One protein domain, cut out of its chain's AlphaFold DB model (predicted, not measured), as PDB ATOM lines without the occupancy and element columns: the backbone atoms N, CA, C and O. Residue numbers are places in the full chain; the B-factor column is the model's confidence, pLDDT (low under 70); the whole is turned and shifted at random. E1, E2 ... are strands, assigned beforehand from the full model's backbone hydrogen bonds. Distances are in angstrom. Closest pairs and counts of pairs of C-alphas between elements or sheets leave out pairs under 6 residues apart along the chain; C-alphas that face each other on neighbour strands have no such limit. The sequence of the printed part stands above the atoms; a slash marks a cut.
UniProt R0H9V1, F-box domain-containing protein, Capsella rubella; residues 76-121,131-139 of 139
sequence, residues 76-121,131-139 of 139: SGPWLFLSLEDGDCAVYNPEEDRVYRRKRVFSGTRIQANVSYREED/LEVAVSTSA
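AT A GLANCE: This is residues 76 to 121 and 131 to 139 of the 139 residues of the protein "F-box domain-containing protein" of Capsella rubella (UniProt R0H9V1). A small three-strand sheet, E1, E2 and E3, is joined by one link to a separate long two-strand ribbon, E4 and E5. The 55 printed residues hold five named strands and no named helix: all strand, both sheets antiparallel, ordered E1 - E2 - E3 and E4 - E5. The whole is loose, with a radius of gyration of the C-alphas of 14.3 A, spanning 42 by 33 by 18 A.

IN THESE COORDINATES: E1 is residues 80 to 83, from C-alpha 80 at (280.004, 399.169, 603.155), E2 89 to 93 and E3 98 to 102. E4, residues 110 to 119, is 28.2 A long; E5, 131 to 138, is 22.1 A and ends at (276.964, 404.110, 580.432).

HOW THE PARTS SIT: E1, E2 and E3 form a meander, each strand the antiparallel neighbour of the one before, in two hairpins. N 82 and O 90 are 2.8 A apart, N 91 and O 100 2.8 A. E3 and E4 are apart. Between E4 and E5, antiparallel at 153 degrees, N 114 and O 134 are 2.9 A apart.

THE WHOLE: Residues 122 to 130 are not printed; C-alphas 121 and 131 are 14.5 A apart. No link printed whole is long. Mean pLDDT of the printed part is 70.2, with 29 residues under 70, among them 103 to 115 and 131 to 139.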
ATOM      1  N   SER A  76     272.491 405.342 611.071       65.69
ATOM      2  CA  SER A  76     273.163 404.229 610.425       65.69
ATOM      3  C   SER A  76     274.602 404.634 610.189       65.69
ATOM      4  O   SER A  76     274.839 405.637 609.511       65.69
ATOM      5  N   GLY A  77     275.550 403.885 610.755       72.94
ATOM      6  CA  GLY A  77     276.956 403.990 610.379       72.94
ATOM      7  C   GLY A  77     277.154 403.861 608.859       72.94
ATOM      8  O   GLY A  77     276.217 403.518 608.131       72.94
ATOM      9  N   PRO A  78     278.354 404.162 608.341       79.44
ATOM     10  CA  PRO A  78     278.615 404.098 606.909       79.44
ATOM     11  C   PRO A  78     278.329 402.693 606.360       79.44
ATOM     12  O   PRO A  78     278.801 401.689 606.891       79.44
ATOM     13  N   TRP A  79     277.538 402.636 605.288       84.94
ATOM     14  CA  TRP A  79     277.230 401.401 604.572       84.94
ATOM     15  C   TRP A  79     278.455 400.967 603.767       84.94
ATOM     16  O   TRP A  79     279.041 401.779 603.050       84.94
ATOM     17  N   LEU A  80     278.842 399.695 603.869       86.38
ATOM     18  CA  LEU A  80     280.004 399.169 603.155       86.38
ATOM     19  C   LEU A  80     279.569 398.561 601.825       86.38
ATOM     20  O   LEU A  80     278.775 397.623 601.795       86.38
ATOM     21  N   PHE A  81     280.107 399.067 600.720       85.12
ATOM     22  CA  PHE A  81     279.918 398.464 599.403       85.12
ATOM     23  C   PHE A  81     280.941 397.345 599.196       85.12
ATOM     24  O   PHE A  81     282.145 397.570 599.268       85.12
ATOM     25  N   LEU A  82     280.448 396.142 598.922       83.75
ATOM     26  CA  LEU A  82     281.240 394.954 598.634       83.75
ATOM     27  C   LEU A  82     281.111 394.632 597.142       83.75
ATOM     28  O   LEU A  82     280.008 394.399 596.636       83.75
ATOM     29  N   SER A  83     282.245 394.632 596.442       79.88
ATOM     30  CA  SER A  83     282.341 394.146 595.065       79.88
ATOM     31  C   SER A  83     282.571 392.641 595.095       79.88
ATOM     32  O   SER A  83     283.559 392.196 595.673       79.88
ATOM     33  N   LEU A  84     281.672 391.867 594.488       79.12
ATOM     34  CA  LEU A  84     281.831 390.422 594.341       79.12
ATOM     35  C   LEU A  84     282.411 390.098 592.957       79.12
ATOM     36  O   LEU A  84     282.173 390.827 591.992       79.12
ATOM     37  N   GLU A  85     283.168 389.004 592.863       74.31
ATOM     38  CA  GLU A  85     283.886 388.599 591.644       74.31
ATOM     39  C   GLU A  85     282.957 388.399 590.433       74.31
ATOM     40  O   GLU A  85     283.323 388.758 589.317       74.31
ATOM     41  N   ASP A  86     281.711 387.966 590.648       73.75
ATOM     42  CA  ASP A  86     280.723 387.712 589.584       73.75
ATOM     43  C   ASP A  86     280.085 388.989 588.993       73.75
ATOM     44  O   ASP A  86     279.077 388.946 588.284       73.75
ATOM     45  N   GLY A  87     280.616 390.167 589.329       68.81
ATOM     46  CA  GLY A  87     280.005 391.455 589.002       68.81
ATOM     47  C   GLY A  87     278.763 391.770 589.845       68.81
ATOM     48  O   GLY A  87     278.154 392.833 589.690       68.81
ATOM     49  N   ASP A  88     278.375 390.904 590.766       77.25
ATOM     50  CA  ASP A  88     277.376 391.235 591.770       77.25
ATOM     51  C   ASP A  88     277.913 392.317 592.718       77.25
ATOM     52  O   ASP A  88     279.093 392.355 593.072       77.25
ATOM     53  N   CYS A  89     277.027 393.211 593.150       79.19
ATOM     54  CA  CYS A  89     277.326 394.160 594.211       79.19
ATOM     55  C   CYS A  89     276.447 393.872 595.423       79.19
ATOM     56  O   CYS A  89     275.246 393.582 595.315       79.19
ATOM     57  N   ALA A  90     277.063 393.950 596.593       86.19
ATOM     58  CA  ALA A  90     276.379 393.825 597.861       86.19
ATOM     59  C   ALA A  90     276.677 395.041 598.731       86.19
ATOM     60  O   ALA A  90     277.721 395.675 598.602       86.19
ATOM     61  N   VAL A  91     275.740 395.381 599.605       87.50
ATOM     62  CA  VAL A  91     275.917 396.455 600.577       87.50
ATOM     63  C   VAL A  91     275.738 395.876 601.965       87.50
ATOM     64  O   VAL A  91     274.692 395.304 602.259       87.50
ATOM     65  N   TYR A  92     276.760 395.981 602.802       86.50
ATOM     66  CA  TYR A  92     276.711 395.557 604.191       86.50
ATOM     67  C   TYR A  92     276.341 396.732 605.091       86.50
ATOM     68  O   TYR A  92     276.944 397.807 605.016       86.50
ATOM     69  N   ASN A  93     275.347 396.510 605.945       85.56
ATOM     70  CA  ASN A  93     274.946 397.436 606.988       85.56
ATOM     71  C   ASN A  93     275.408 396.896 608.356       85.56
ATOM     72  O   ASN A  93     274.799 395.937 608.842       85.56
ATOM     73  N   PRO A  94     276.429 397.501 608.997       83.00
ATOM     74  CA  PRO A  94     276.940 397.037 610.289       83.00
ATOM     75  C   PRO A  94     275.929 397.179 611.434       83.00
ATOM     76  O   PRO A  94     275.984 396.416 612.389       83.00
ATOM     77  N   GLU A  95     274.974 398.111 611.344       80.50
ATOM     78  CA  GLU A  95     273.952 398.299 612.389       80.50
ATOM     79  C   GLU A  95     272.952 397.144 612.472       80.50
ATOM     80  O   GLU A  95     272.345 396.899 613.512       80.50
ATOM     81  N   GLU A  96     272.732 396.473 611.347       82.44
ATOM     82  CA  GLU A  96     271.760 395.387 611.225       82.44
ATOM     83  C   GLU A  96     272.431 394.026 611.100       82.44
ATOM     84  O   GLU A  96     271.726 393.019 611.063       82.44
ATOM     85  N   ASP A  97     273.761 394.016 610.985       85.56
ATOM     86  CA  ASP A  97     274.568 392.863 610.603       85.56
ATOM     87  C   ASP A  97     273.986 392.133 609.377       85.56
ATOM     88  O   ASP A  97     273.796 390.917 609.343       85.56
ATOM     89  N   ARG A  98     273.609 392.916 608.355       85.62
ATOM     90  CA  ARG A  98     272.908 392.421 607.159       85.62
ATOM     91  C   ARG A  98     273.608 392.820 605.876       85.62
ATOM     92  O   ARG A  98     274.024 393.962 605.696       85.62
ATOM     93  N   VAL A  99     273.661 391.866 604.947       87.88
ATOM     94  CA  VAL A  99     274.154 392.061 603.581       87.88
ATOM     95  C   VAL A  99     272.973 392.137 602.616       87.88
ATOM     96  O   VAL A  99     272.206 391.187 602.462       87.88
ATOM     97  N   TYR A 100     272.863 393.256 601.913       85.38
ATOM     98  CA  TYR A 100     271.881 393.505 600.868       85.38
ATOM     99  C   TYR A 100     272.508 393.260 599.498       85.38
ATOM    100  O   TYR A 100     273.276 394.084 599.004       85.38
ATOM    101  N   ARG A 101     272.184 392.132 598.858       85.62
ATOM    102  CA  ARG A 101     272.657 391.831 597.499       85.62
ATOM    103  C   ARG A 101     271.698 392.407 596.465       85.62
ATOM    104  O   ARG A 101     270.504 392.106 596.485       85.62
ATOM    105  N   ARG A 102     272.218 393.173 595.505       72.00
ATOM    106  CA  ARG A 102     271.453 393.519 594.305       72.00
ATOM    107  C   ARG A 102     271.658 392.418 593.273       72.00
ATOM    108  O   ARG A 102     272.733 392.308 592.699       72.00
ATOM    109  N   LYS A 103     270.614 391.634 592.996       68.75
ATOM    110  CA  LYS A 103     270.614 390.734 591.838       68.75
ATOM    111  C   LYS A 103     270.512 391.598 590.582       68.75
ATOM    112  O   LYS A 103     269.542 392.347 590.444       68.75
ATOM    113  N   ARG A 104     271.507 391.558 589.692       64.56
ATOM    114  CA  ARG A 104     271.398 392.237 588.393       64.56
ATOM    115  C   ARG A 104     270.261 391.578 587.607       64.56
ATOM    116  O   ARG A 104     270.397 390.449 587.156       64.56
ATOM    117  N   VAL A 105     269.125 392.263 587.484       60.81
ATOM    118  CA  VAL A 105     267.984 391.779 586.680       60.81
ATOM    119  C   VAL A 105     268.161 392.149 585.200       60.81
ATOM    120  O   VAL A 105     267.565 391.522 584.334       60.81
ATOM    121  N   PHE A 106     269.041 393.111 584.898       55.78
ATOM    122  CA  PHE A 106     269.390 393.513 583.537       55.78
ATOM    123  C   PHE A 106     270.906 393.672 583.400       55.78
ATOM    124  O   PHE A 106     271.549 394.384 584.171       55.78
ATOM    125  N   SER A 107     271.476 392.995 582.409       59.59
ATOM    126  CA  SER A 107     272.907 392.954 582.086       59.59
ATOM    127  C   SER A 107     273.427 394.201 581.350       59.59
ATOM    128  O   SER A 107     274.595 394.231 580.978       59.59
ATOM    129  N   GLY A 108     272.596 395.231 581.153       57.19
ATOM    130  CA  GLY A 108     272.881 396.340 580.232       57.19
ATOM    131  C   GLY A 108     273.242 397.690 580.853       57.19
ATOM    132  O   GLY A 108     273.411 398.646 580.114       57.19
ATOM    133  N   THR A 109     273.335 397.832 582.179       59.50
ATOM    134  CA  THR A 109     273.634 399.144 582.788       59.50
ATOM    135  C   THR A 109     274.826 399.042 583.725       59.50
ATOM    136  O   THR A 109     274.741 398.437 584.796       59.50
ATOM    137  N   ARG A 110     275.954 399.641 583.323       59.34
ATOM    138  CA  ARG A 110     277.159 399.731 584.154       59.34
ATOM    139  C   ARG A 110     277.212 401.114 584.789       59.34
ATOM    140  O   ARG A 110     277.391 402.116 584.102       59.34
ATOM    141  N   ILE A 111     277.048 401.156 586.107       61.03
ATOM    142  CA  ILE A 111     277.289 402.365 586.893       61.03
ATOM    143  C   ILE A 111     278.793 402.438 587.158       61.03
ATOM    144  O   ILE A 111     279.351 401.530 587.773       61.03
ATOM    145  N   GLN A 112     279.448 403.484 586.662       56.09
ATOM    146  CA  GLN A 112     280.851 403.776 586.943       56.09
ATOM    147  C   GLN A 112     280.915 404.899 587.976       56.09
ATOM    148  O   GLN A 112     280.293 405.945 587.796       56.09
ATOM    149  N   ALA A 113     281.657 404.682 589.057       62.19
ATOM    150  CA  ALA A 113     282.034 405.750 589.970       62.19
ATOM    151  C   ALA A 113     283.458 406.185 589.618       62.19
ATOM    152  O   ALA A 113     284.385 405.386 589.732       62.19
ATOM    153  N   ASN A 114     283.626 407.431 589.182       58.88
ATOM    154  CA  ASN A 114     284.941 408.047 589.068       58.88
ATOM    155  C   ASN A 114     285.270 408.721 590.396       58.88
ATOM    156  O   ASN A 114     284.512 409.565 590.876       58.88
ATOM    157  N   VAL A 115     286.404 408.333 590.975       69.69
ATOM    158  CA  VAL A 115     287.000 409.011 592.126       69.69
ATOM    159  C   VAL A 115     288.119 409.887 591.587       69.69
ATOM    160  O   VAL A 115     289.101 409.374 591.050       69.69
ATOM    161  N   SER A 116     287.963 411.201 591.705       72.25
ATOM    162  CA  SER A 116     289.009 412.165 591.369       72.25
ATOM    163  C   SER A 116     289.463 412.905 592.617       72.25
ATOM    164  O   SER A 116     288.655 413.259 593.475       72.25
ATOM    165  N   TYR A 117     290.766 413.152 592.693       58.81
ATOM    166  CA  TYR A 117     291.371 413.977 593.728       58.81
ATOM    167  C   TYR A 117     291.589 415.363 593.140       58.81
ATOM    168  O   TYR A 117     292.307 415.501 592.148       58.81
ATOM    169  N   ARG A 118     290.970 416.377 593.740       52.78
ATOM    170  CA  ARG A 118     291.298 417.767 593.437       52.78
ATOM    171  C   ARG A 118     292.325 418.230 594.464       52.78
ATOM    172  O   ARG A 118     292.055 418.203 595.666       52.78
ATOM    173  N   GLU A 119     293.524 418.558 593.994       58.41
ATOM    174  CA  GLU A 119     294.516 419.251 594.814       58.41
ATOM    175  C   GLU A 119     294.121 420.725 594.845       58.41
ATOM    176  O   GLU A 119     294.019 421.375 593.807       58.41
ATOM    177  N   GLU A 120     293.802 421.225 596.036       62.31
ATOM    178  CA  GLU A 120     293.539 422.644 596.231       62.31
ATOM    179  C   GLU A 120     294.890 423.345 596.408       62.31
ATOM    180  O   GLU A 120     295.574 423.143 597.417       62.31
ATOM    181  N   ASP A 121     295.285 424.149 595.417       57.50
ATOM    182  CA  ASP A 121     296.497 424.970 595.456       57.50
ATOM    183  C   ASP A 121     296.365 426.032 596.559       57.50
ATOM    184  O   ASP A 121     295.923 427.160 596.343       57.50
ATOM    185  N   LEU A 131     288.048 414.873 597.968       53.56
ATOM    186  CA  LEU A 131     287.540 413.662 597.325       53.56
ATOM    187  C   LEU A 131     286.203 413.976 596.655       53.56
ATOM    188  O   LEU A 131     285.209 414.195 597.347       53.56
ATOM    189  N   GLU A 132     286.161 413.933 595.326       61.66
ATOM    190  CA  GLU A 132     284.905 413.992 594.580       61.66
ATOM    191  C   GLU A 132     284.570 412.620 593.995       61.66
ATOM    192  O   GLU A 132     285.411 411.957 593.381       61.66
ATOM    193  N   VAL A 133     283.323 412.188 594.198       59.09
ATOM    194  CA  VAL A 133     282.794 410.935 593.652       59.09
ATOM    195  C   VAL A 133     281.721 411.274 592.628       59.09
ATOM    196  O   VAL A 133     280.615 411.680 592.984       59.09
ATOM    197  N   ALA A 134     282.038 411.091 591.348       65.06
ATOM    198  CA  ALA A 134     281.092 411.263 590.254       65.06
ATOM    199  C   ALA A 134     280.516 409.902 589.852       65.06
ATOM    200  O   ALA A 134     281.255 408.985 589.499       65.06
ATOM    201  N   VAL A 135     279.191 409.766 589.879       61.31
ATOM    202  CA  VAL A 135     278.500 408.551 589.431       61.31
ATOM    203  C   VAL A 135     277.972 408.776 588.020       61.31
ATOM    204  O   VAL A 135     277.140 409.649 587.797       61.31
ATOM    205  N   SER A 136     278.464 407.988 587.066       61.16
ATOM    206  CA  SER A 136     278.057 408.025 585.661       61.16
ATOM    207  C   SER A 136     277.429 406.700 585.240       61.16
ATOM    208  O   SER A 136     277.831 405.626 585.691       61.16
ATOM    209  N   THR A 137     276.456 406.776 584.338       53.38
ATOM    210  CA  THR A 137     275.787 405.610 583.755       53.38
ATOM    211  C   THR A 137     276.170 405.518 582.285       53.38
ATOM    212  O   THR A 137     275.917 406.462 581.541       53.38
ATOM    213  N   SER A 138     276.766 404.403 581.857       57.66
ATOM    214  CA  SER A 138     276.964 404.110 580.432       57.66
ATOM    215  C   SER A 138     275.917 403.100 579.961       57.66
ATOM    216  O   SER A 138     275.721 402.082 580.638       57.66
ATOM    217  N   ALA A 139     275.262 403.407 578.839       47.62
ATOM    218  CA  ALA A 139     274.354 402.516 578.113       47.62
ATOM    219  C   ALA A 139     275.122 401.606 577.148       47.62
ATOM    220  O   ALA A 139     276.191 402.046 576.667       47.62
TER     221      ALA A 139